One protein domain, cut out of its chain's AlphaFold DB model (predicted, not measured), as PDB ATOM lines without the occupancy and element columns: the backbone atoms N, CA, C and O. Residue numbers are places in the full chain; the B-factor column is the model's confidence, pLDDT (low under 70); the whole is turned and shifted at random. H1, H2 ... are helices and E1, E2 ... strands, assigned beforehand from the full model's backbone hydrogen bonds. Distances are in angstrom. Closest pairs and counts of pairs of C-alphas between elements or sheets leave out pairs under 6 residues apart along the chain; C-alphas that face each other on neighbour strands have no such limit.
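What this domain is: This is residues 3 to 194 of the 194 residues of an uncharacterized protein of Flavobacterium collinsii (UniProt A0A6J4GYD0). A twisted sheet of six strands forms a wall, with helices H2 and H3 over one face. Beyond its edge strand E2 a long loop in residues 47 to 84 reaches away to one end of the longest axis, while short H1 grazes the sheet and H4 lies off it. Look through 192 printed residues for four named helices and six named strands, in the order E1 H1 E2 E3 H2 E4 H3 E5 H4 E6; the mixed sheet runs E2 E1 E3 E4 E6 E5. The class is mixed, helices and strands, with under half of the residues in named elements. The whole is compact, with a radius of gyration of the C-alphas of 16.6 A and spans of 56 by 38 by 27 A.

How they stand to each other: Start at the inner strands E3, residues 85 to 92, and E4, residues 115 to 125: they are parallel, with N 90 and O 122 2.8 A apart. E4 bends by 113 degrees at residue 118. E1, residues 24 to 27, is parallel to E3, N 25 to O 87 being 2.9 A, and to edge strand E2, residues 42 to 46, N 43 to O 24 being 2.8 A. On the other side of E4, E6, residues 187 to 193, is antiparallel to it, N 121 to O 191 being 2.8 A, and to edge strand E5, residues 154 to 161, N 160 to O 188 being 2.9 A. H2, residues 101 to 114, and H3, residues 134 to 144, lie on the same face, making two layers, helices on one face of a sheet. H2 is over E4, slantwise at 43 degrees on the local plane, at a height over the sheet of 11.1 A; its closest C-alphas to E4 are Ala 111 and Ile 121, 7.7 A. H3 is over E5, along it at 1 degrees on the local plane, at a height of 10.4 A; the closest C-alphas are Lys 134 and Phe 159, 6.6 A. H1, residues 34 to 38, only grazes the sheet; H4, residues 167 to 171, is not on it. E1, H1, E2 and E3, H2, E4 are strand-helix-strand units, parallel neighbours with a helix between; E4, H3, E5 is a split one, with E6 between its strands; each crossover is right-handed. In H1, H2, H3 and H4 every O i to N i+4 pair is within hydrogen-bond range.

Where its parts are: Find C-alpha 24 at (44.673, -3.273, 28.067), where E1 begins. E4 is 20.6 A long, E5 21.0 A, E6 20.0 A, H2 20.1 A. E6 ends at C-alpha 193, (32.804, -9.438, 34.038).

The domain as a whole: The two farthest C-alphas, His 61 and Pro 146, are 56.3 A apart. The printed part has no cut; the links E2 to E3 and H4 to E6 are long. Mean pLDDT of the printed part is 77.6, with 58 residues under 70, among them 50 to 68 and 135 to 147.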
ATOM      1  N   LEU A   3      60.766  -0.737  17.919       61.78
ATOM      2  CA  LEU A   3      60.551  -2.052  17.316       61.78
ATOM      3  C   LEU A   3      60.948  -3.169  18.289       61.78
ATOM      4  O   LEU A   3      61.878  -3.014  19.079       61.78
ATOM      5  N   ASP A   4      60.263  -4.307  18.205       59.34
ATOM      6  CA  ASP A   4      60.677  -5.543  18.866       59.34
ATOM      7  C   ASP A   4      61.872  -6.204  18.146       59.34
ATOM      8  O   ASP A   4      62.318  -5.773  17.080       59.34
ATOM      9  N   LYS A   5      62.380  -7.308  18.708       57.31
ATOM     10  CA  LYS A   5      63.492  -8.089  18.126       57.31
ATOM     11  C   LYS A   5      63.231  -8.663  16.723       57.31
ATOM     12  O   LYS A   5      64.158  -9.165  16.093       57.31
ATOM     13  N   HIS A   6      61.984  -8.650  16.266       58.75
ATOM     14  CA  HIS A   6      61.547  -9.115  14.953       58.75
ATOM     15  C   HIS A   6      61.199  -7.950  14.011       58.75
ATOM     16  O   HIS A   6      60.772  -8.195  12.886       58.75
ATOM     17  N   GLY A   7      61.400  -6.699  14.439       60.97
ATOM     18  CA  GLY A   7      61.091  -5.509  13.654       60.97
ATOM     19  C   GLY A   7      59.622  -5.078  13.710       60.97
ATOM     20  O   GLY A   7      59.222  -4.228  12.917       60.97
ATOM     21  N   ASN A   8      58.813  -5.629  14.620       63.47
ATOM     22  CA  ASN A   8      57.412  -5.228  14.773       63.47
ATOM     23  C   ASN A   8      57.304  -3.957  15.623       63.47
ATOM     24  O   ASN A   8      57.951  -3.892  16.669       63.47
ATOM     25  N   PRO A   9      56.470  -2.973  15.248       66.38
ATOM     26  CA  PRO A   9      56.218  -1.808  16.087       66.38
ATOM     27  C   PRO A   9      55.681  -2.198  17.467       66.38
ATOM     28  O   PRO A   9      54.716  -2.951  17.577       66.38
ATOM     29  N   ILE A  10      56.288  -1.649  18.517       70.12
ATOM     30  CA  ILE A  10      55.774  -1.674  19.886       70.12
ATOM     31  C   ILE A  10      55.322  -0.262  20.235       70.12
ATOM     32  O   ILE A  10      56.084   0.700  20.115       70.12
ATOM     33  N   ILE A  11      54.085  -0.154  20.712       73.25
ATOM     34  CA  ILE A  11      53.563   1.079  21.295       73.25
ATOM     35  C   ILE A  11      54.059   1.151  22.739       73.25
ATOM     36  O   ILE A  11      53.802   0.239  23.528       73.25
ATOM     37  N   TYR A  12      54.787   2.211  23.075       72.31
ATOM     38  CA  TYR A  12      55.223   2.511  24.436       72.31
ATOM     39  C   TYR A  12      54.361   3.638  25.001       72.31
ATOM     40  O   TYR A  12      54.147   4.643  24.325       72.31
ATOM     41  N   HIS A  13      53.849   3.456  26.217       74.62
ATOM     42  CA  HIS A  13      52.894   4.379  26.831       74.62
ATOM     43  C   HIS A  13      53.577   5.222  27.911       74.62
ATOM     44  O   HIS A  13      53.479   4.939  29.105       74.62
ATOM     45  N   GLU A  14      54.268   6.283  27.493       67.19
ATOM     46  CA  GLU A  14      55.047   7.163  28.383       67.19
ATOM     47  C   GLU A  14      54.186   7.967  29.365       67.19
ATOM     48  O   GLU A  14      54.610   8.254  30.482       67.19
ATOM     49  N   ASN A  15      52.960   8.320  28.965       66.81
ATOM     50  CA  ASN A  15      52.103   9.262  29.692       66.81
ATOM     51  C   ASN A  15      50.991   8.581  30.506       66.81
ATOM     52  O   ASN A  15      49.929   9.162  30.738       66.81
ATOM     53  N   PHE A  16      51.188   7.339  30.940       70.75
ATOM     54  CA  PHE A  16      50.219   6.648  31.792       70.75
ATOM     55  C   PHE A  16      50.079   7.330  33.175       70.75
ATOM     56  O   PHE A  16      51.095   7.704  33.761       70.75
ATOM     57  N   PRO A  17      48.860   7.486  33.746       68.75
ATOM     58  CA  PRO A  17      47.560   6.957  33.305       68.75
ATOM     59  C   PRO A  17      46.783   7.840  32.311       68.75
ATOM     60  O   PRO A  17      45.669   7.471  31.932       68.75
ATOM     61  N   HIS A  18      47.334   8.986  31.902       73.12
ATOM     62  CA  HIS A  18      46.667   9.976  31.045       73.12
ATOM     63  C   HIS A  18      46.587   9.573  29.569       73.12
ATOM     64  O   HIS A  18      45.799  10.149  28.821       73.12
ATOM     65  N   ASP A  19      47.370   8.580  29.153       77.00
ATOM     66  CA  ASP A  19      47.304   8.006  27.815       77.00
ATOM     67  C   ASP A  19      45.997   7.224  27.613       77.00
ATOM     68  O   ASP A  19      45.884   6.049  27.965       77.00
ATOM     69  N   MET A  20      44.975   7.891  27.075       77.00
ATOM     70  CA  MET A  20      43.635   7.332  26.877       77.00
ATOM     71  C   MET A  20      43.609   6.121  25.939       77.00
ATOM     72  O   MET A  20      42.677   5.328  26.056       77.00
ATOM     73  N   GLU A  21      44.622   5.928  25.090       84.81
ATOM     74  CA  GLU A  21      44.672   4.820  24.130       84.81
ATOM     75  C   GLU A  21      44.885   3.463  24.810       84.81
ATOM     76  O   GLU A  21      44.496   2.440  24.251       84.81
ATOM     77  N   VAL A  22      45.428   3.447  26.035       88.75
ATOM     78  CA  VAL A  22      45.667   2.232  26.827       88.75
ATOM     79  C   VAL A  22      44.359   1.551  27.231       88.75
ATOM     80  O   VAL A  22      43.757   1.881  28.257       88.75
ATOM     81  N   THR A  23      43.908   0.553  26.482       93.88
ATOM     82  CA  THR A  23      42.705  -0.211  26.852       93.88
ATOM     83  C   THR A  23      43.022  -1.512  27.574       93.88
ATOM     84  O   THR A  23      42.145  -2.067  28.230       93.88
ATOM     85  N   ASN A  24      44.274  -1.970  27.541       95.56
ATOM     86  CA  ASN A  24      44.673  -3.273  28.067       95.56
ATOM     87  C   ASN A  24      45.802  -3.130  29.088       95.56
ATOM     88  O   ASN A  24      46.576  -2.176  29.034       95.56
ATOM     89  N   ILE A  25      45.914  -4.074  30.019       93.94
ATOM     90  CA  ILE A  25      47.016  -4.113  30.985       93.94
ATOM     91  C   ILE A  25      47.494  -5.544  31.212       93.94
ATOM     92  O   ILE A  25      46.689  -6.448  31.417       93.94
ATOM     93  N   GLU A  26      48.805  -5.753  31.199       92.88
ATOM     94  CA  GLU A  26      49.456  -7.019  31.527       92.88
ATOM     95  C   GLU A  26      50.184  -6.892  32.864       92.88
ATOM     96  O   GLU A  26      50.952  -5.952  33.081       92.88
ATOM     97  N   PHE A  27      49.963  -7.856  33.755       90.00
ATOM     98  CA  PHE A  27      50.671  -7.976  35.026       90.00
ATOM     99  C   PHE A  27      51.553  -9.220  35.033       90.00
ATOM    100  O   PHE A  27      51.119 -10.307  34.644       90.00
ATOM    101  N   GLY A  28      52.768  -9.064  35.561       86.31
ATOM    102  CA  GLY A  28      53.730 -10.161  35.672       86.31
ATOM    103  C   GLY A  28      54.305 -10.563  34.318       86.31
ATOM    104  O   GLY A  28      54.479 -11.748  34.043       86.31
ATOM    105  N   ALA A  29      54.566  -9.580  33.457       83.94
ATOM    106  CA  ALA A  29      55.058  -9.818  32.104       83.94
ATOM    107  C   ALA A  29      56.468 -10.435  32.068       83.94
ATOM    108  O   ALA A  29      56.876 -11.038  31.067       83.94
ATOM    109  N   GLY A  30      57.240 -10.289  33.152       81.50
ATOM    110  CA  GLY A  30      58.630 -10.706  33.226       81.50
ATOM    111  C   GLY A  30      59.471 -10.007  32.158       81.50
ATOM    112  O   GLY A  30      59.793  -8.823  32.267       81.50
ATOM    113  N   ARG A  31      59.852 -10.765  31.126       75.62
ATOM    114  CA  ARG A  31      60.587 -10.274  29.942       75.62
ATOM    115  C   ARG A  31      59.767 -10.148  28.683       75.62
ATOM    116  O   ARG A  31      60.270  -9.647  27.679       75.62
ATOM    117  N   ASN A  32      58.581 -10.728  28.676       73.56
ATOM    118  CA  ASN A  32      57.848 -10.874  27.440       73.56
ATOM    119  C   ASN A  32      57.127  -9.564  27.097       73.56
ATOM    120  O   ASN A  32      56.982  -8.674  27.929       73.56
ATOM    121  N   ASN A  33      56.695  -9.452  25.849       78.31
ATOM    122  CA  ASN A  33      55.829  -8.387  25.355       78.31
ATOM    123  C   ASN A  33      54.493  -8.970  24.879       78.31
ATOM    124  O   ASN A  33      53.923  -8.510  23.889       78.31
ATOM    125  N   PHE A  34      54.028 -10.027  25.551       87.06
ATOM    126  CA  PHE A  34      52.856 -10.789  25.140       87.06
ATOM    127  C   PHE A  34      51.625  -9.883  25.034       87.06
ATOM    128  O   PHE A  34      50.962  -9.870  23.997       87.06
ATOM    129  N   GLY A  35      51.385  -9.055  26.054       89.06
ATOM    130  CA  GLY A  35      50.333  -8.051  26.067       89.06
ATOM    131  C   GLY A  35      50.429  -7.113  24.873       89.06
ATOM    132  O   GLY A  35      49.459  -6.988  24.142       89.06
ATOM    133  N   LYS A  36      51.606  -6.528  24.602       85.56
ATOM    134  CA  LYS A  36      51.809  -5.611  23.460       85.56
ATOM    135  C   LYS A  36      51.495  -6.244  22.103       85.56
ATOM    136  O   LYS A  36      51.072  -5.530  21.199       85.56
ATOM    137  N   ARG A  37      51.762  -7.543  21.933       84.12
ATOM    138  CA  ARG A  37      51.623  -8.230  20.640       84.12
ATOM    139  C   ARG A  37      50.226  -8.792  20.404       84.12
ATOM    140  O   ARG A  37      49.735  -8.709  19.285       84.12
ATOM    141  N   GLU A  38      49.595  -9.343  21.434       88.69
ATOM    142  CA  GLU A  38      48.278  -9.982  21.310       88.69
ATOM    143  C   GLU A  38      47.118  -9.031  21.648       88.69
ATOM    144  O   GLU A  38      45.992  -9.256  21.212       88.69
ATOM    145  N   TYR A  39      47.384  -7.955  22.397       90.44
ATOM    146  CA  TYR A  39      46.393  -6.966  22.827       90.44
ATOM    147  C   TYR A  39      46.922  -5.560  22.509       90.44
ATOM    148  O   TYR A  39      47.671  -4.984  23.299       90.44
ATOM    149  N   PRO A  40      46.565  -4.976  21.351       83.56
ATOM    150  CA  PRO A  40      46.992  -3.625  20.992       83.56
ATOM    151  C   PRO A  40      46.725  -2.616  22.121       83.56
ATOM    152  O   PRO A  40      45.741  -2.742  22.846       83.56
ATOM    153  N   ASN A  41      47.604  -1.628  22.294       88.31
ATOM    154  CA  ASN A  41      47.538  -0.637  23.381       88.31
ATOM    155  C   ASN A  41      47.524  -1.238  24.801       88.31
ATOM    156  O   ASN A  41      46.780  -0.807  25.687       88.31
ATOM    157  N   CYS A  42      48.325  -2.280  25.018       91.19
ATOM    158  CA  CYS A  42      48.505  -2.872  26.336       91.19
ATOM    159  C   CYS A  42      49.576  -2.148  27.147       91.19
ATOM    160  O   CYS A  42      50.667  -1.900  26.648       91.19
ATOM    161  N   PHE A  43      49.289  -1.849  28.410       90.56
ATOM    162  CA  PHE A  43      50.259  -1.387  29.394       90.56
ATOM    163  C   PHE A  43      50.874  -2.587  30.110       90.56
ATOM    164  O   PHE A  43      50.187  -3.320  30.812       90.56
ATOM    165  N   VAL A  44      52.159  -2.830  29.916       89.06
ATOM    166  CA  VAL A  44      52.846  -4.033  30.372       89.06
ATOM    167  C   VAL A  44      53.615  -3.748  31.650       89.06
ATOM    168  O   VAL A  44      54.405  -2.809  31.724       89.06
ATOM    169  N   THR A  45      53.382  -4.562  32.677       87.81
ATOM    170  CA  THR A  45      53.877  -4.294  34.029       87.81
ATOM    171  C   THR A  45      54.427  -5.530  34.731       87.81
ATOM    172  O   THR A  45      54.084  -6.675  34.420       87.81
ATOM    173  N   ASP A  46      55.277  -5.288  35.728       86.12
ATOM    174  CA  ASP A  46      55.782  -6.301  36.655       86.12
ATOM    175  C   ASP A  46      55.951  -5.697  38.058       86.12
ATOM    176  O   ASP A  46      55.994  -4.478  38.213       86.12
ATOM    177  N   LEU A  47      56.058  -6.527  39.097       83.69
ATOM    178  CA  LEU A  47      56.250  -6.054  40.473       83.69
ATOM    179  C   LEU A  47      57.669  -5.512  40.700       83.69
ATOM    180  O   LEU A  47      57.895  -4.695  41.590       83.69
ATOM    181  N   SER A  48      58.639  -5.995  39.923       77.75
ATOM    182  CA  SER A  48      60.054  -5.684  40.127       77.75
ATOM    183  C   SER A  48      60.811  -5.573  38.814       77.75
ATOM    184  O   SER A  48      60.559  -6.336  37.881       77.75
ATOM    185  N   TYR A  49      61.806  -4.683  38.786       71.62
ATOM    186  CA  TYR A  49      62.823  -4.732  37.748       71.62
ATOM    187  C   TYR A  49      63.801  -5.881  38.036       71.62
ATOM    188  O   TYR A  49      64.096  -6.179  39.198       71.62
ATOM    189  N   PRO A  50      64.348  -6.511  36.993       65.44
ATOM    190  CA  PRO A  50      65.484  -7.413  37.126       65.44
ATOM    191  C   PRO A  50      66.676  -6.668  37.721       65.44
ATOM    192  O   PRO A  50      66.903  -5.502  37.404       65.44
ATOM    193  N   LYS A  51      67.481  -7.364  38.527       59.12
ATOM    194  CA  LYS A  51      68.661  -6.784  39.189       59.12
ATOM    195  C   LYS A  51      69.723  -6.249  38.215       59.12
ATOM    196  O   LYS A  51      70.443  -5.330  38.581       59.12
ATOM    197  N   ASP A  52      69.777  -6.780  36.992       57.09
ATOM    198  CA  ASP A  52      70.887  -6.551  36.057       57.09
ATOM    199  C   ASP A  52      70.496  -5.778  34.786       57.09
ATOM    200  O   ASP A  52      71.206  -5.856  33.781       57.09
ATOM    201  N   ILE A  53      69.366  -5.054  34.770       53.84
ATOM    202  CA  ILE A  53      68.837  -4.504  33.512       53.84
ATOM    203  C   ILE A  53      68.713  -2.991  33.487       53.84
ATOM    204  O   ILE A  53      68.033  -2.358  34.288       53.84
ATOM    205  N   LYS A  54      69.358  -2.438  32.457       50.91
ATOM    206  CA  LYS A  54      69.078  -1.125  31.909       50.91
ATOM    207  C   LYS A  54      67.685  -1.177  31.269       50.91
ATOM    208  O   LYS A  54      67.501  -1.843  30.252       50.91
ATOM    209  N   SER A  55      66.702  -0.512  31.863       47.28
ATOM    210  CA  SER A  55      65.394  -0.287  31.245       47.28
ATOM    211  C   SER A  55      65.584   0.427  29.904       47.28
ATOM    212  O   SER A  55      65.915   1.608  29.895       47.28
ATOM    213  N   TYR A  56      65.415  -0.269  28.781       52.12
ATOM    214  CA  TYR A  56      65.378   0.375  27.471       52.12
ATOM    215  C   TYR A  56      64.355  -0.310  26.567       52.12
ATOM    216  O   TYR A  56      64.579  -1.410  26.061       52.12
ATOM    217  N   PHE A  57      63.275   0.419  26.289       50.22
ATOM    218  CA  PHE A  57      62.784   0.519  24.922       50.22
ATOM    219  C   PHE A  57      63.932   1.139  24.129       50.22
ATOM    220  O   PHE A  57      64.286   2.295  24.344       50.22
ATOM    221  N   LYS A  58      64.637   0.334  23.337       40.25
ATOM    222  CA  LYS A  58      65.818   0.823  22.638       40.25
ATOM    223  C   LYS A  58      65.415   1.841  21.577       40.25
ATOM    224  O   LYS A  58      64.685   1.491  20.650       40.25
ATOM    225  N   ASP A  59      66.004   3.031  21.636       39.44
ATOM    226  CA  ASP A  59      66.488   3.624  20.397       39.44
ATOM    227  C   ASP A  59      67.525   2.655  19.813       39.44
ATOM    228  O   ASP A  59      68.339   2.078  20.537       39.44
ATOM    229  N   TYR A  60      67.387   2.384  18.517       40.66
ATOM    230  CA  TYR A  60      68.205   1.470  17.721       40.66
ATOM    231  C   TYR A  60      69.684   1.511  18.145       40.66
ATOM    232  O   TYR A  60      70.190   2.592  18.400       40.66
ATOM    233  N   HIS A  61      70.371   0.359  18.136       41.78
ATOM    234  CA  HIS A  61      71.814   0.147  18.402       41.78
ATOM    235  C   HIS A  61      72.151  -0.474  19.767       41.78
ATOM    236  O   HIS A  61      72.474   0.209  20.721       41.78
ATOM    237  N   GLU A  62      72.066  -1.804  19.855       42.34
ATOM    238  CA  GLU A  62      72.990  -2.726  20.557       42.34
ATOM    239  C   GLU A  62      72.338  -4.130  20.508       42.34
ATOM    240  O   GLU A  62      71.142  -4.256  20.217       42.34
ATOM    241  N   ASP A  63      73.092  -5.185  20.779       44.09
ATOM    242  CA  ASP A  63      72.664  -6.574  20.596       44.09
ATOM    243  C   ASP A  63      71.399  -6.984  21.380       44.09
ATOM    244  O   ASP A  63      71.058  -6.444  22.433       44.09
ATOM    245  N   ILE A  64      70.656  -7.924  20.785       47.06
ATOM    246  CA  ILE A  64      69.207  -8.129  20.955       47.06
ATOM    247  C   ILE A  64      68.816  -9.118  22.077       47.06
ATOM    248  O   ILE A  64      67.638  -9.415  22.290       47.06
ATOM    249  N   THR A  65      69.777  -9.656  22.822       48.06
ATOM    250  CA  THR A  65      69.549 -10.861  23.635       48.06
ATOM    251  C   THR A  65      68.885 -10.625  24.995       48.06
ATOM    252  O   THR A  65      68.470 -11.605  25.610       48.06
ATOM    253  N   ASP A  66      68.703  -9.369  25.442       54.19
ATOM    254  CA  ASP A  66      68.333  -9.072  26.836       54.19
ATOM    255  C   ASP A  66      67.239  -8.009  27.104       54.19
ATOM    256  O   ASP A  66      67.300  -7.268  28.086       54.19
ATOM    257  N   TYR A  67      66.188  -7.944  26.286       59.94
ATOM    258  CA  TYR A  67      65.134  -6.929  26.461       59.94
ATOM    259  C   TYR A  67      64.069  -7.260  27.518       59.94
ATOM    260  O   TYR A  67      63.624  -8.401  27.641       59.94
ATOM    261  N   HIS A  68      63.622  -6.218  28.228       67.00
ATOM    262  CA  HIS A  68      62.392  -6.189  29.026       67.00
ATOM    263  C   HIS A  68      61.469  -5.120  28.463       67.00
ATOM    264  O   HIS A  68      61.883  -3.974  28.302       67.00
ATOM    265  N   TYR A  69      60.221  -5.491  28.204       73.94
ATOM    266  CA  TYR A  69      59.223  -4.616  27.592       73.94
ATOM    267  C   TYR A  69      58.195  -4.161  28.629       73.94
ATOM    268  O   TYR A  69      56.999  -4.362  28.453       73.94
ATOM    269  N   LEU A  70      58.679  -3.606  29.742       79.12
ATOM    270  CA  LEU A  70      57.832  -3.099  30.820       79.12
ATOM    271  C   LEU A  70      57.594  -1.609  30.615       79.12
ATOM    272  O   LEU A  70      58.559  -0.851  30.562       79.12
ATOM    273  N   ASP A  71      56.333  -1.186  30.562       81.25
ATOM    274  CA  ASP A  71      56.008   0.235  30.609       81.25
ATOM    275  C   ASP A  71      56.290   0.812  32.004       81.25
ATOM    276  O   ASP A  71      56.812   1.917  32.121       81.25
ATOM    277  N   ASN A  72      55.975   0.070  33.075       83.31
ATOM    278  CA  ASN A  72      56.259   0.497  34.449       83.31
ATOM    279  C   ASN A  72      56.239  -0.670  35.453       83.31
ATOM    280  O   ASN A  72      55.752  -1.766  35.158       83.31
ATOM    281  N   LEU A  73      56.719  -0.414  36.670       85.75
ATOM    282  CA  LEU A  73      56.449  -1.280  37.810       85.75
ATOM    283  C   LEU A  73      55.020  -1.098  38.298       85.75
ATOM    284  O   LEU A  73      54.525   0.021  38.436       85.75
ATOM    285  N   CYS A  74      54.376  -2.212  38.612       87.50
ATOM    286  CA  CYS A  74      53.034  -2.214  39.143       87.50
ATOM    287  C   CYS A  74      52.824  -3.371  40.114       87.50
ATOM    288  O   CYS A  74      52.983  -4.544  39.778       87.50
ATOM    289  N   ASP A  75      52.351  -3.033  41.308       88.38
ATOM    290  CA  ASP A  75      51.764  -4.008  42.216       88.38
ATOM    291  C   ASP A  75      50.272  -4.137  41.902       88.38
ATOM    292  O   ASP A  75      49.505  -3.188  42.097       88.38
ATOM    293  N   PHE A  76      49.850  -5.305  41.418       88.44
ATOM    294  CA  PHE A  76      48.455  -5.579  41.074       88.44
ATOM    295  C   PHE A  76      47.478  -5.230  42.211       88.44
ATOM    296  O   PHE A  76      46.419  -4.652  41.950       88.44
ATOM    297  N   TYR A  77      47.821  -5.531  43.468       86.19
ATOM    298  CA  TYR A  77      46.920  -5.331  44.609       86.19
ATOM    299  C   TYR A  77      46.909  -3.896  45.117       86.19
ATOM    300  O   TYR A  77      45.874  -3.435  45.592       86.19
ATOM    301  N   ASN A  78      48.048  -3.208  45.026       87.06
ATOM    302  CA  ASN A  78      48.258  -1.947  45.738       87.06
ATOM    303  C   ASN A  78      48.260  -0.709  44.832       87.06
ATOM    304  O   ASN A  78      48.089   0.407  45.321       87.06
ATOM    305  N   THR A  79      48.430  -0.869  43.521       86.88
ATOM    306  CA  THR A  79      48.527   0.278  42.604       86.88
ATOM    307  C   THR A  79      47.169   0.939  42.413       86.88
ATOM    308  O   THR A  79      46.224   0.296  41.986       86.88
ATOM    309  N   ASN A  80      47.020   2.234  42.671       86.75
ATOM    310  CA  ASN A  80      45.740   2.891  42.410       86.75
ATOM    311  C   ASN A  80      45.623   3.296  40.932       86.75
ATOM    312  O   ASN A  80      46.326   4.199  40.484       86.75
ATOM    313  N   PHE A  81      44.723   2.658  40.182       86.31
ATOM    314  CA  PHE A  81      44.454   3.034  38.797       86.31
ATOM    315  C   PHE A  81      43.327   4.057  38.735       86.31
ATOM    316  O   PHE A  81      42.232   3.825  39.238       86.31
ATOM    317  N   GLN A  82      43.577   5.174  38.056       85.62
ATOM    318  CA  GLN A  82      42.572   6.213  37.807       85.62
ATOM    319  C   GLN A  82      41.684   5.904  36.588       85.62
ATOM    320  O   GLN A  82      40.967   6.774  36.102       85.62
ATOM    321  N   ARG A  83      41.743   4.672  36.068       88.25
ATOM    322  CA  ARG A  83      41.030   4.226  34.869       88.25
ATOM    323  C   ARG A  83      40.672   2.746  34.946       88.25
ATOM    324  O   ARG A  83      41.153   2.030  35.825       88.25
ATOM    325  N   LYS A  84      39.861   2.311  33.982       93.75
ATOM    326  CA  LYS A  84      39.494   0.911  33.773       93.75
ATOM    327  C   LYS A  84      40.046   0.381  32.448       93.75
ATOM    328  O   LYS A  84      40.376   1.170  31.563       93.75
ATOM    329  N   PHE A  85      40.117  -0.939  32.337       95.69
ATOM    330  CA  PHE A  85      40.671  -1.675  31.203       95.69
ATOM    331  C   PHE A  85      39.638  -2.633  30.607       95.69
ATOM    332  O   PHE A  85      38.791  -3.172  31.326       95.69
ATOM    333  N   GLU A  86      39.726  -2.848  29.300       97.19
ATOM    334  CA  GLU A  86      38.990  -3.869  28.556       97.19
ATOM    335  C   GLU A  86      39.546  -5.255  28.858       97.19
ATOM    336  O   GLU A  86      38.777  -6.167  29.156       97.19
ATOM    337  N   ASN A  87      40.875  -5.398  28.847       97.56
ATOM    338  CA  ASN A  87      41.546  -6.659  29.137       97.56
ATOM    339  C   ASN A  87      42.569  -6.506  30.265       97.56
ATOM    340  O   ASN A  87      43.445  -5.642  30.222       97.56
ATOM    341  N   ILE A  88      42.489  -7.406  31.243       95.56
ATOM    342  CA  ILE A  88      43.552  -7.668  32.215       95.56
ATOM    343  C   ILE A  88      44.217  -8.983  31.822       95.56
ATOM    344  O   ILE A  88      43.573 -10.029  31.826       95.56
ATOM    345  N   ILE A  89      45.507  -8.949  31.516       93.62
ATOM    346  CA  ILE A  89      46.307 -10.123  31.193       93.62
ATOM    347  C   ILE A  89      47.140 -10.499  32.417       93.62
ATOM    348  O   ILE A  89      47.906  -9.695  32.943       93.62
ATOM    349  N   LEU A  90      46.989 -11.739  32.872       89.38
ATOM    350  CA  LEU A  90      47.750 -12.332  33.965       89.38
ATOM    351  C   LEU A  90      48.611 -13.461  33.397       89.38
ATOM    352  O   LEU A  90      48.155 -14.600  33.233       89.38
ATOM    353  N   CYS A  91      49.869 -13.148  33.099       80.38
ATOM    354  CA  CYS A  91      50.835 -14.130  32.626       80.38
ATOM    355  C   CYS A  91      51.439 -14.860  33.824       80.38
ATOM    356  O   CYS A  91      52.348 -14.388  34.496       80.38
ATOM    357  N   ASN A  92      50.907 -16.045  34.106       70.69
ATOM    358  CA  ASN A  92      51.230 -16.811  35.298       70.69
ATOM    359  C   ASN A  92      51.666 -18.267  35.031       70.69
ATOM    360  O   ASN A  92      51.115 -19.224  35.597       70.69
ATOM    361  N   PRO A  93      52.699 -18.494  34.208       59.91
ATOM    362  CA  PRO A  93      53.198 -19.841  33.961       59.91
ATOM    363  C   PRO A  93      54.100 -20.387  35.090       59.91
ATOM    364  O   PRO A  93      54.573 -21.521  34.989       59.91
ATOM    365  N   PHE A  94      54.326 -19.614  36.163       58.34
ATOM    366  CA  PHE A  94      55.145 -19.982  37.332       58.34
ATOM    367  C   PHE A  94      54.330 -20.284  38.600       58.34
ATOM    368  O   PHE A  94      54.900 -20.411  39.681       58.34
ATOM    369  N   ASN A  95      53.007 -20.440  38.485       61.31
ATOM    370  CA  ASN A  95      52.105 -20.705  39.614       61.31
ATOM    371  C   ASN A  95      52.071 -19.590  40.686       61.31
ATOM    372  O   ASN A  95      51.711 -19.851  41.834       61.31
ATOM    373  N   TYR A  96      52.422 -18.348  40.338       56.00
ATOM    374  CA  TYR A  96      52.193 -17.169  41.175       56.00
ATOM    375  C   TYR A  96      50.702 -16.853  41.246       56.00
ATOM    376  O   TYR A  96      50.147 -16.165  40.401       56.00
ATOM    377  N   GLY A  97      50.003 -17.383  42.238       55.72
ATOM    378  CA  GLY A  97      48.565 -17.183  42.344       55.72
ATOM    379  C   GLY A  97      47.993 -17.642  43.671       55.72
ATOM    380  O   GLY A  97      48.706 -17.944  44.629       55.72
ATOM    381  N   PHE A  98      46.669 -17.671  43.704       61.19
ATOM    382  CA  PHE A  98      45.858 -17.852  44.900       61.19
ATOM    383  C   PHE A  98      45.875 -19.283  45.389       61.19
ATOM    384  O   PHE A  98      45.517 -20.210  44.662       61.19
ATOM    385  N   LYS A  99      46.210 -19.452  46.665       61.22
ATOM    386  CA  LYS A  99      46.207 -20.767  47.314       61.22
ATOM    387  C   LYS A  99      44.847 -21.109  47.929       61.22
ATOM    388  O   LYS A  99      44.676 -22.212  48.437       61.22
ATOM    389  N   GLY A 100      43.879 -20.186  47.881       69.38
ATOM    390  CA  GLY A 100      42.551 -20.386  48.458       69.38
ATOM    391  C   GLY A 100      41.546 -19.266  48.177       69.38
ATOM    392  O   GLY A 100      41.786 -18.355  47.387       69.38
ATOM    393  N   LEU A 101      40.400 -19.349  48.856       74.31
ATOM    394  CA  LEU A 101      39.216 -18.522  48.597       74.31
ATOM    395  C   LEU A 101      39.390 -17.026  48.867       74.31
ATOM    396  O   LEU A 101      38.978 -16.206  48.051       74.31
ATOM    397  N   GLY A 102      39.976 -16.657  50.008       78.06
ATOM    398  CA  GLY A 102      40.158 -15.241  50.355       78.06
ATOM    399  C   GLY A 102      41.105 -14.528  49.389       78.06
ATOM    400  O   GLY A 102      40.914 -13.370  49.036       78.06
ATOM    401  N   ASP A 103      42.086 -15.279  48.920       77.19
ATOM    402  CA  ASP A 103      43.065 -14.913  47.916       77.19
ATOM    403  C   ASP A 103      42.381 -14.682  46.549       77.19
ATOM    404  O   ASP A 103      42.492 -13.597  45.978       77.19
ATOM    405  N   ALA A 104      41.551 -15.627  46.096       78.31
ATOM    406  CA  ALA A 104      40.723 -15.451  44.901       78.31
ATOM    407  C   ALA A 104      39.810 -14.221  44.995       78.31
ATOM    408  O   ALA A 104      39.705 -13.443  44.050       78.31
ATOM    409  N   LYS A 105      39.181 -14.004  46.157       82.81
ATOM    410  CA  LYS A 105      38.259 -12.879  46.376       82.81
ATOM    411  C   LYS A 105      38.980 -11.556  46.179       82.81
ATOM    412  O   LYS A 105      38.475 -10.690  45.474       82.81
ATOM    413  N   LYS A 106      40.175 -11.418  46.762       84.94
ATOM    414  CA  LYS A 106      41.010 -10.228  46.577       84.94
ATOM    415  C   LYS A 106      41.293  -9.977  45.102       84.94
ATOM    416  O   LYS A 106      41.198  -8.829  44.686       84.94
ATOM    417  N   ILE A 107      41.596 -11.016  44.318       86.25
ATOM    418  CA  ILE A 107      41.891 -10.819  42.899       86.25
ATOM    419  C   ILE A 107      40.669 -10.396  42.095       86.25
ATOM    420  O   ILE A 107      40.773  -9.463  41.310       86.25
ATOM    421  N   PHE A 108      39.520 -11.038  42.299       87.88
ATOM    422  CA  PHE A 108      38.307 -10.732  41.542       87.88
ATOM    423  C   PHE A 108      37.734  -9.372  41.920       87.88
ATOM    424  O   PHE A 108      37.300  -8.630  41.041       87.88
ATOM    425  N   ASP A 109      37.779  -9.010  43.203       90.75
ATOM    426  CA  ASP A 109      37.403  -7.669  43.648       90.75
ATOM    427  C   ASP A 109      38.308  -6.627  42.999       90.75
ATOM    428  O   ASP A 109      37.829  -5.649  42.431       90.75
ATOM    429  N   ARG A 110      39.618  -6.879  43.030       92.62
ATOM    430  CA  ARG A 110      40.605  -5.963  42.481       92.62
ATOM    431  C   ARG A 110      40.510  -5.835  40.963       92.62
ATOM    432  O   ARG A 110      40.547  -4.723  40.448       92.62
ATOM    433  N   ALA A 111      40.372  -6.952  40.258       92.75
ATOM    434  CA  ALA A 111      40.158  -6.972  38.822       92.75
ATOM    435  C   ALA A 111      38.864  -6.232  38.478       92.75
ATOM    436  O   ALA A 111      38.876  -5.358  37.626       92.75
ATOM    437  N   GLY A 112      37.766  -6.495  39.190       93.94
ATOM    438  CA  GLY A 112      36.486  -5.838  38.933       93.94
ATOM    439  C   GLY A 112      36.483  -4.328  39.195       93.94
ATOM    440  O   GLY A 112      35.763  -3.609  38.496       93.94
ATOM    441  N   ASP A 113      37.316  -3.844  40.127       94.56
ATOM    442  CA  ASP A 113      37.529  -2.410  40.376       94.56
ATOM    443  C   ASP A 113      38.158  -1.713  39.153       94.56
ATOM    444  O   ASP A 113      37.824  -0.562  38.856       94.56
ATOM    445  N   ILE A 114      39.025  -2.414  38.415       95.19
ATOM    446  CA  ILE A 114      39.827  -1.848  37.316       95.19
ATOM    447  C   ILE A 114      39.395  -2.346  35.932       95.19
ATOM    448  O   ILE A 114      39.983  -1.951  34.935       95.19
ATOM    449  N   LEU A 115      38.366  -3.184  35.839       96.75
ATOM    450  CA  LEU A 115      37.834  -3.699  34.579       96.75
ATOM    451  C   LEU A 115      36.551  -2.956  34.193       96.75
ATOM    452  O   LEU A 115      35.673  -2.710  35.037       96.75
ATOM    453  N   VAL A 116      36.413  -2.619  32.912       96.69
ATOM    454  CA  VAL A 116      35.139  -2.141  32.356       96.69
ATOM    455  C   VAL A 116      34.081  -3.243  32.437       96.69
ATOM    456  O   VAL A 116      34.397  -4.425  32.593       96.69
ATOM    457  N   ASP A 117      32.810  -2.869  32.362       94.94
ATOM    458  CA  ASP A 117      31.737  -3.862  32.282       94.94
ATOM    459  C   ASP A 117      31.834  -4.592  30.933       94.94
ATOM    460  O   ASP A 117      32.154  -3.972  29.921       94.94
ATOM    461  N   ASN A 118      31.603  -5.909  30.918       96.25
ATOM    462  CA  ASN A 118      31.939  -6.816  29.807       96.25
ATOM    463  C   ASN A 118      33.435  -6.968  29.486       96.25
ATOM    464  O   ASN A 118      33.758  -7.676  28.533       96.25
ATOM    465  N   GLY A 119      34.339  -6.363  30.260       97.44
ATOM    466  CA  GLY A 119      35.770  -6.609  30.111       97.44
ATOM    467  C   GLY A 119      36.165  -8.034  30.508       97.44
ATOM    468  O   GLY A 119      35.392  -8.771  31.140       97.44
ATOM    469  N   GLN A 120      37.396  -8.409  30.169       97.25
ATOM    470  CA  GLN A 120      37.909  -9.770  30.292       97.25
ATOM    471  C   GLN A 120      39.200  -9.846  31.113       97.25
ATOM    472  O   GLN A 120      40.079  -8.987  31.049       97.25
ATOM    473  N   ILE A 121      39.336 -10.935  31.861       93.88
ATOM    474  CA  ILE A 121      40.578 -11.364  32.497       93.88
ATOM    475  C   ILE A 121      41.105 -12.557  31.702       93.88
ATOM    476  O   ILE A 121      40.422 -13.576  31.590       93.88
ATOM    477  N   HIS A 122      42.328 -12.447  31.193       92.94
ATOM    478  CA  HIS A 122      43.033 -13.505  30.476       92.94
ATOM    479  C   HIS A 122      44.119 -14.074  31.375       92.94
ATOM    480  O   HIS A 122      45.111 -13.406  31.656       92.94
ATOM    481  N   ILE A 123      43.945 -15.308  31.832       89.00
ATOM    482  CA  ILE A 123      44.947 -16.012  32.634       89.00
ATOM    483  C   ILE A 123      45.664 -16.999  31.728       89.00
ATOM    484  O   ILE A 123      45.038 -17.902  31.177       89.00
ATOM    485  N   ILE A 124      46.976 -16.837  31.587       87.62
ATOM    486  CA  ILE A 124      47.813 -17.697  30.748       87.62
ATOM    487  C   ILE A 124      48.822 -18.382  31.648       87.62
ATOM    488  O   ILE A 124      49.623 -17.719  32.311       87.62
ATOM    489  N   GLY A 125      48.802 -19.708  31.691       86.06
ATOM    490  CA  GLY A 125      49.665 -20.436  32.606       86.06
ATOM    491  C   GLY A 125      49.782 -21.912  32.284       86.06
ATOM    492  O   GLY A 125      49.627 -22.329  31.139       86.06
ATOM    493  N   LYS A 126      50.150 -22.688  33.304       82.56
ATOM    494  CA  LYS A 126      50.326 -24.137  33.200       82.56
ATOM    495  C   LYS A 126      49.147 -24.881  33.820       82.56
ATOM    496  O   LYS A 126      48.634 -24.438  34.835       82.56
ATOM    497  N   SER A 127      48.852 -26.082  33.352       76.69
ATOM    498  CA  SER A 127      47.808 -26.996  33.831       76.69
ATOM    499  C   SER A 127      48.036 -27.469  35.260       76.69
ATOM    500  O   SER A 127      47.113 -27.870  35.972       76.69
ATOM    501  N   LYS A 128      49.287 -27.371  35.720       71.62
ATOM    502  CA  LYS A 128      49.672 -27.557  37.123       71.62
ATOM    503  C   LYS A 128      49.261 -26.383  38.019       71.62
ATOM    504  O   LYS A 128      49.254 -26.548  39.235       71.62
ATOM    505  N   ASN A 129      48.927 -25.227  37.447       71.31
ATOM    506  CA  ASN A 129      48.372 -24.086  38.159       71.31
ATOM    507  C   ASN A 129      46.886 -24.365  38.438       71.31
ATOM    508  O   ASN A 129      46.096 -24.466  37.493       71.31
ATOM    509  N   PRO A 130      46.468 -24.450  39.715       64.81
ATOM    510  CA  PRO A 130      45.086 -24.751  40.079       64.81
ATOM    511  C   PRO A 130      44.044 -23.786  39.501       64.81
ATOM    512  O   PRO A 130      42.869 -24.122  39.497       64.81
ATOM    513  N   TRP A 131      44.452 -22.611  39.021       66.38
ATOM    514  CA  TRP A 131      43.559 -21.608  38.436       66.38
ATOM    515  C   TRP A 131      43.567 -21.558  36.915       66.38
ATOM    516  O   TRP A 131      42.654 -20.981  36.337       66.38
ATOM    517  N   CYS A 132      44.567 -22.147  36.265       67.00
ATOM    518  CA  CYS A 132      44.531 -22.309  34.814       67.00
ATOM    519  C   CYS A 132      43.672 -23.523  34.450       67.00
ATOM    520  O   CYS A 132      42.917 -23.459  33.486       67.00
ATOM    521  N   LYS A 133      43.675 -24.569  35.293       71.50
ATOM    522  CA  LYS A 133      42.971 -25.817  35.001       71.50
ATOM    523  C   LYS A 133      41.458 -25.614  34.921       71.50
ATOM    524  O   LYS A 133      40.803 -25.334  35.929       71.50
ATOM    525  N   LYS A 134      40.874 -25.882  33.747       70.06
ATOM    526  CA  LYS A 134      39.422 -25.787  33.483       70.06
ATOM    527  C   LYS A 134      38.564 -26.457  34.551       70.06
ATOM    528  O   LYS A 134      37.559 -25.904  34.980       70.06
ATOM    529  N   GLU A 135      38.927 -27.675  34.951       68.69
ATOM    530  CA  GLU A 135      38.176 -28.448  35.946       68.69
ATOM    531  C   GLU A 135      38.188 -27.774  37.314       68.69
ATOM    532  O   GLU A 135      37.158 -27.716  37.978       68.69
ATOM    533  N   SER A 136      39.334 -27.232  37.718       68.31
ATOM    534  CA  SER A 136      39.483 -26.525  38.983       68.31
ATOM    535  C   SER A 136      38.708 -25.212  38.972       68.31
ATOM    536  O   SER A 136      38.009 -24.927  39.940       68.31
ATOM    537  N   PHE A 137      38.745 -24.462  37.864       68.31
ATOM    538  CA  PHE A 137      37.938 -23.254  37.717       68.31
ATOM    539  C   PHE A 137      36.444 -23.573  37.701       68.31
ATOM    540  O   PHE A 137      35.678 -22.981  38.446       68.31
ATOM    541  N   ASN A 138      36.013 -24.574  36.933       66.19
ATOM    542  CA  ASN A 138      34.616 -25.002  36.924       66.19
ATOM    543  C   ASN A 138      34.156 -25.518  38.288       66.19
ATOM    544  O   ASN A 138      33.021 -25.261  38.670       66.19
ATOM    545  N   ASN A 139      35.008 -26.222  39.031       67.69
ATOM    546  CA  ASN A 139      34.704 -26.641  40.397       67.69
ATOM    547  C   ASN A 139      34.644 -25.447  41.353       67.69
ATOM    548  O   ASN A 139      33.760 -25.417  42.201       67.69
ATOM    549  N   PHE A 140      35.522 -24.457  41.197       67.00
ATOM    550  CA  PHE A 140      35.467 -23.204  41.945       67.00
ATOM    551  C   PHE A 140      34.161 -22.443  41.665       67.00
ATOM    552  O   PHE A 140      33.432 -22.083  42.589       67.00
ATOM    553  N   ILE A 141      33.805 -22.284  40.388       63.16
ATOM    554  CA  ILE A 141      32.561 -21.653  39.945       63.16
ATOM    555  C   ILE A 141      31.345 -22.433  40.464       63.16
ATOM    556  O   ILE A 141      30.456 -21.856  41.070       63.16
ATOM    557  N   LYS A 142      31.289 -23.756  40.293       61.97
ATOM    558  CA  LYS A 142      30.097 -24.551  40.643       61.97
ATOM    559  C   LYS A 142      29.933 -24.790  42.140       61.97
ATOM    560  O   LYS A 142      28.826 -24.686  42.656       61.97
ATOM    561  N   ASN A 143      31.016 -25.129  42.830       64.25
ATOM    562  CA  ASN A 143      30.955 -25.609  44.211       64.25
ATOM    563  C   ASN A 143      31.329 -24.528  45.221       64.25
ATOM    564  O   ASN A 143      31.114 -24.713  46.416       64.25
ATOM    565  N   THR A 144      31.921 -23.419  44.768       63.28
ATOM    566  CA  THR A 144      32.460 -22.395  45.662       63.28
ATOM    567  C   THR A 144      31.847 -21.010  45.463       63.28
ATOM    568  O   THR A 144      31.789 -20.276  46.444       63.28
ATOM    569  N   ILE A 145      31.249 -20.682  44.303       59.69
ATOM    570  CA  ILE A 145      30.409 -19.468  44.143       59.69
ATOM    571  C   ILE A 145      29.326 -19.299  45.207       59.69
ATOM    572  O   ILE A 145      29.170 -18.174  45.677       59.69
ATOM    573  N   PRO A 146      28.608 -20.349  45.654       57.41
ATOM    574  CA  PRO A 146      27.559 -20.169  46.657       57.41
ATOM    575  C   PRO A 146      28.055 -19.527  47.966       57.41
ATOM    576  O   PRO A 146      27.265 -18.935  48.694       57.41
ATOM    577  N   VAL A 147      29.360 -19.624  48.253       62.66
ATOM    578  CA  VAL A 147      30.025 -19.023  49.424       62.66
ATOM    579  C   VAL A 147      31.062 -17.953  49.057       62.66
ATOM    580  O   VAL A 147      31.552 -17.236  49.929       62.66
ATOM    581  N   PHE A 148      31.408 -17.819  47.777       70.19
ATOM    582  CA  PHE A 148      32.346 -16.829  47.270       70.19
ATOM    583  C   PHE A 148      31.615 -15.513  47.010       70.19
ATOM    584  O   PHE A 148      30.869 -15.361  46.048       70.19
ATOM    585  N   GLN A 149      31.847 -14.544  47.888       69.62
ATOM    586  CA  GLN A 149      31.272 -13.210  47.780       69.62
ATOM    587  C   GLN A 149      32.325 -12.238  47.241       69.62
ATOM    588  O   GLN A 149      33.069 -11.647  48.020       69.62
ATOM    589  N   SER A 150      32.415 -12.067  45.924       80.69
ATOM    590  CA  SER A 150      33.109 -10.916  45.333       80.69
ATOM    591  C   SER A 150      32.158  -9.724  45.192       80.69
ATOM    592  O   SER A 150      30.941  -9.887  45.097       80.69
ATOM    593  N   LYS A 151      32.710  -8.509  45.162       86.81
ATOM    594  CA  LYS A 151      31.968  -7.264  44.893       86.81
ATOM    595  C   LYS A 151      31.334  -7.257  43.497       86.81
ATOM    596  O   LYS A 151      30.320  -6.601  43.289       86.81
ATOM    597  N   TYR A 152      31.948  -7.973  42.557       90.50
ATOM    598  CA  TYR A 152      31.560  -8.041  41.150       90.50
ATOM    599  C   TYR A 152      31.225  -9.470  40.749       90.50
ATOM    600  O   TYR A 152      31.670 -10.421  41.395       90.50
ATOM    601  N   LYS A 153      30.463  -9.620  39.670       87.75
ATOM    602  CA  LYS A 153      30.112 -10.922  39.112       87.75
ATOM    603  C   LYS A 153      30.988 -11.230  37.903       87.75
ATOM    604  O   LYS A 153      31.319 -10.343  37.120       87.75
ATOM    605  N   PHE A 154      31.341 -12.501  37.769       86.88
ATOM    606  CA  PHE A 154      32.184 -12.998  36.694       86.88
ATOM    607  C   PHE A 154      31.658 -14.332  36.180       86.88
ATOM    608  O   PHE A 154      31.083 -15.111  36.944       86.88
ATOM    609  N   GLU A 155      31.910 -14.612  34.908       86.00
ATOM    610  CA  GLU A 155      31.594 -15.883  34.269       86.00
ATOM    611  C   GLU A 155      32.774 -16.413  33.455       86.00
ATOM    612  O   GLU A 155      33.615 -15.654  32.969       86.00
ATOM    613  N   LEU A 156      32.842 -17.738  33.312       86.06
ATOM    614  CA  LEU A 156      33.786 -18.356  32.390       86.06
ATOM    615  C   LEU A 156      33.319 -18.094  30.960       86.06
ATOM    616  O   LEU A 156      32.281 -18.616  30.562       86.06
ATOM    617  N   GLU A 157      34.109 -17.365  30.181       91.19
ATOM    618  CA  GLU A 157      33.810 -17.141  28.769       91.19
ATOM    619  C   GLU A 157      34.437 -18.223  27.893       91.19
ATOM    620  O   GLU A 157      33.762 -18.830  27.061       91.19
ATOM    621  N   SER A 158      35.725 -18.515  28.096       91.69
ATOM    622  CA  SER A 158      36.414 -19.537  27.313       91.69
ATOM    623  C   SER A 158      37.568 -20.198  28.059       91.69
ATOM    624  O   SER A 158      38.121 -19.678  29.030       91.69
ATOM    625  N   PHE A 159      37.914 -21.393  27.589       89.06
ATOM    626  CA  PHE A 159      39.098 -22.128  28.003       89.06
ATOM    627  C   PHE A 159      39.744 -22.747  26.768       89.06
ATOM    628  O   PHE A 159      39.060 -23.409  25.982       89.06
ATOM    629  N   GLU A 160      41.052 -22.577  26.647       90.94
ATOM    630  CA  GLU A 160      41.849 -23.013  25.510       90.94
ATOM    631  C   GLU A 160      43.064 -23.815  25.992       90.94
ATOM    632  O   GLU A 160      43.747 -23.427  26.941       90.94
ATOM    633  N   ASN A 161      43.326 -24.948  25.333       90.25
ATOM    634  CA  ASN A 161      44.550 -25.716  25.529       90.25
ATOM    635  C   ASN A 161      45.624 -25.173  24.580       90.25
ATOM    636  O   ASN A 161      45.426 -25.142  23.365       90.25
ATOM    637  N   LEU A 162      46.750 -24.748  25.140       89.88
ATOM    638  CA  LEU A 162      47.892 -24.232  24.401       89.88
ATOM    639  C   LEU A 162      48.875 -25.384  24.189       89.88
ATOM    640  O   LEU A 162      49.872 -25.510  24.894       89.88
ATOM    641  N   ASP A 163      48.586 -26.268  23.241       87.81
ATOM    642  CA  ASP A 163      49.503 -27.360  22.923       87.81
ATOM    643  C   ASP A 163      50.825 -26.843  22.309       87.81
ATOM    644  O   ASP A 163      51.033 -25.647  22.078       87.81
ATOM    645  N   THR A 164      51.766 -27.743  22.029       86.06
ATOM    646  CA  THR A 164      53.065 -27.372  21.440       86.06
ATOM    647  C   THR A 164      52.958 -26.769  20.035       86.06
ATOM    648  O   THR A 164      53.898 -26.122  19.576       86.06
ATOM    649  N   ASN A 165      51.831 -26.956  19.344       88.50
ATOM    650  CA  ASN A 165      51.575 -26.411  18.016       88.50
ATOM    651  C   ASN A 165      50.833 -25.072  18.047       88.50
ATOM    652  O   ASN A 165      50.732 -24.424  16.994       88.50
ATOM    653  N   HIS A 166      50.349 -24.653  19.216       91.31
ATOM    654  CA  HIS A 166      49.640 -23.402  19.404       91.31
ATOM    655  C   HIS A 166      50.519 -22.197  19.043       91.31
ATOM    656  O   HIS A 166      51.717 -22.169  19.334       91.31
ATOM    657  N   GLN A 167      49.923 -21.168  18.429       87.19
ATOM    658  CA  GLN A 167      50.658 -19.974  17.987       87.19
ATOM    659  C   GLN A 167      51.378 -19.283  19.145       87.19
ATOM    660  O   GLN A 167      52.522 -18.864  18.992       87.19
ATOM    661  N   ILE A 168      50.757 -19.252  20.330       86.12
ATOM    662  CA  ILE A 168      51.397 -18.696  21.526       86.12
ATOM    663  C   ILE A 168      52.714 -19.426  21.833       86.12
ATOM    664  O   ILE A 168      53.745 -18.794  22.033       86.12
ATOM    665  N   ASN A 169      52.716 -20.756  21.788       83.38
ATOM    666  CA  ASN A 169      53.902 -21.547  22.118       83.38
ATOM    667  C   ASN A 169      54.960 -21.541  21.012       83.38
ATOM    668  O   ASN A 169      56.140 -21.743  21.287       83.38
ATOM    669  N   LYS A 170      54.559 -21.263  19.769       82.56
ATOM    670  CA  LYS A 170      55.482 -21.038  18.650       82.56
ATOM    671  C   LYS A 170      56.149 -19.665  18.705       82.56
ATOM    672  O   LYS A 170      57.317 -19.544  18.345       82.56
ATOM    673  N   ASN A 171      55.418 -18.645  19.152       80.44
ATOM    674  CA  ASN A 171      55.827 -17.245  19.024       80.44
ATOM    675  C   ASN A 171      56.383 -16.639  20.317       80.44
ATOM    676  O   ASN A 171      57.041 -15.596  20.254       80.44
ATOM    677  N   TYR A 172      56.132 -17.268  21.468       79.81
ATOM    678  CA  TYR A 172      56.484 -16.729  22.775       79.81
ATOM    679  C   TYR A 172      57.202 -17.749  23.651       79.81
ATOM    680  O   TYR A 172      56.883 -18.935  23.686       79.81
ATOM    681  N   LYS A 173      58.147 -17.229  24.428       77.75
ATOM    682  CA  LYS A 173      58.765 -17.911  25.560       77.75
ATOM    683  C   LYS A 173      58.582 -17.023  26.778       77.75
ATOM    684  O   LYS A 173      58.858 -15.825  26.706       77.75
ATOM    685  N   PHE A 174      58.092 -17.593  27.870       78.56
ATOM    686  CA  PHE A 174      57.835 -16.843  29.091       78.56
ATOM    687  C   PHE A 174      59.009 -17.016  30.048       78.56
ATOM    688  O   PHE A 174      59.503 -18.126  30.248       78.56
ATOM    689  N   TYR A 175      59.437 -15.912  30.648       76.12
ATOM    690  CA  TYR A 175      60.574 -15.862  31.561       76.12
ATOM    691  C   TYR A 175      60.153 -15.187  32.858       76.12
ATOM    692  O   TYR A 175      59.325 -14.276  32.836       76.12
ATOM    693  N   THR A 176      60.749 -15.595  33.978       71.75
ATOM    694  CA  THR A 176      60.699 -14.766  35.187       71.75
ATOM    695  C   THR A 176      61.425 -13.443  34.942       71.75
ATOM    696  O   THR A 176      62.301 -13.349  34.077       71.75
ATOM    697  N   SER A 177      61.101 -12.424  35.739       67.19
ATOM    698  CA  SER A 177      61.818 -11.143  35.727       67.19
ATOM    699  C   SER A 177      63.331 -11.324  35.933       67.19
ATOM    700  O   SER A 177      64.117 -10.645  35.290       67.19
ATOM    701  N   GLU A 178      63.762 -12.301  36.738       65.88
ATOM    702  CA  GLU A 178      65.183 -12.612  36.979       65.88
ATOM    703  C   GLU A 178      65.844 -13.537  35.933       65.88
ATOM    704  O   GLU A 178      66.922 -14.069  36.195       65.88
ATOM    705  N   LEU A 179      65.252 -13.745  34.750       61.53
ATOM    706  CA  LEU A 179      65.908 -14.370  33.585       61.53
ATOM    707  C   LEU A 179      66.279 -15.868  33.671       61.53
ATOM    708  O   LEU A 179      66.622 -16.485  32.667       61.53
ATOM    709  N   LYS A 180      66.231 -16.489  34.848       65.31
ATOM    710  CA  LYS A 180      66.830 -17.822  35.056       65.31
ATOM    711  C   LYS A 180      65.909 -18.996  34.753       65.31
ATOM    712  O   LYS A 180      66.386 -20.127  34.684       65.31
ATOM    713  N   ILE A 181      64.605 -18.761  34.610       72.50
ATOM    714  CA  ILE A 181      63.627 -19.836  34.441       72.50
ATOM    715  C   ILE A 181      62.743 -19.523  33.238       72.50
ATOM    716  O   ILE A 181      61.989 -18.553  33.253       72.50
ATOM    717  N   GLU A 182      62.849 -20.360  32.206       79.75
ATOM    718  CA  GLU A 182      61.970 -20.357  31.036       79.75
ATOM    719  C   GLU A 182      60.785 -21.297  31.271       79.75
ATOM    720  O   GLU A 182      60.891 -22.342  31.921       79.75
ATOM    721  N   THR A 183      59.634 -20.933  30.723       81.94
ATOM    722  CA  THR A 183      58.428 -21.744  30.778       81.94
ATOM    723  C   THR A 183      57.540 -21.475  29.564       81.94
ATOM    724  O   THR A 183      57.642 -20.444  28.897       81.94
ATOM    725  N   VAL A 184      56.663 -22.432  29.280       84.25
ATOM    726  CA  VAL A 184      55.706 -22.401  28.173       84.25
ATOM    727  C   VAL A 184      54.331 -22.690  28.776       84.25
ATOM    728  O   VAL A 184      54.219 -23.672  29.523       84.25
ATOM    729  N   PRO A 185      53.326 -21.829  28.562       87.06
ATOM    730  CA  PRO A 185      51.982 -22.083  29.046       87.06
ATOM    731  C   PRO A 185      51.339 -23.213  28.235       87.06
ATOM    732  O   PRO A 185      51.652 -23.415  27.066       87.06
ATOM    733  N   ASP A 186      50.445 -23.960  28.863       87.69
ATOM    734  CA  ASP A 186      49.670 -25.025  28.214       87.69
ATOM    735  C   ASP A 186      48.153 -24.768  28.307       87.69
ATOM    736  O   ASP A 186      47.355 -25.531  27.763       87.69
ATOM    737  N   GLU A 187      47.744 -23.671  28.953       88.69
ATOM    738  CA  GLU A 187      46.347 -23.303  29.152       88.69
ATOM    739  C   GLU A 187      46.151 -21.781  29.127       88.69
ATOM    740  O   GLU A 187      46.952 -21.011  29.674       88.69
ATOM    741  N   ARG A 188      45.029 -21.359  28.534       90.12
ATOM    742  CA  ARG A 188      44.477 -20.006  28.632       90.12
ATOM    743  C   ARG A 188      43.039 -20.071  29.129       90.12
ATOM    744  O   ARG A 188      42.210 -20.808  28.594       90.12
ATOM    745  N   LEU A 189      42.740 -19.253  30.130       88.88
ATOM    746  CA  LEU A 189      41.409 -19.066  30.690       88.88
ATOM    747  C   LEU A 189      40.956 -17.625  30.447       88.88
ATOM    748  O   LEU A 189      41.680 -16.697  30.808       88.88
ATOM    749  N   THR A 190      39.759 -17.446  29.893       92.00
ATOM    750  CA  THR A 190      39.144 -16.124  29.709       92.00
ATOM    751  C   THR A 190      37.915 -16.012  30.593       92.00
ATOM    752  O   THR A 190      36.985 -16.816  30.489       92.00
ATOM    753  N   ILE A 191      37.915 -15.019  31.475       90.19
ATOM    754  CA  ILE A 191      36.843 -14.768  32.436       90.19
ATOM    755  C   ILE A 191      36.259 -13.392  32.152       90.19
ATOM    756  O   ILE A 191      36.993 -12.407  32.142       90.19
ATOM    757  N   LYS A 192      34.945 -13.310  31.980       94.31
ATOM    758  CA  LYS A 192      34.248 -12.067  31.656       94.31
ATOM    759  C   LYS A 192      33.556 -11.490  32.884       94.31
ATOM    760  O   LYS A 192      32.971 -12.232  33.673       94.31
ATOM    761  N   LYS A 193      33.608 -10.168  33.047       93.81
ATOM    762  CA  LYS A 193      32.804  -9.438  34.038       93.81
ATOM    763  C   LYS A 193      31.401  -9.180  33.487       93.81
ATOM    764  O   LYS A 193      31.277  -8.624  32.395       93.81
ATOM    765  N   ILE A 194      30.379  -9.543  34.260       90.31
ATOM    766  CA  ILE A 194      28.957  -9.368  33.910       90.31
ATOM    767  C   ILE A 194      28.295  -8.248  34.703       90.31
ATOM    768  O   ILE A 194      28.687  -8.034  35.876       90.31
TER     769      ILE A 194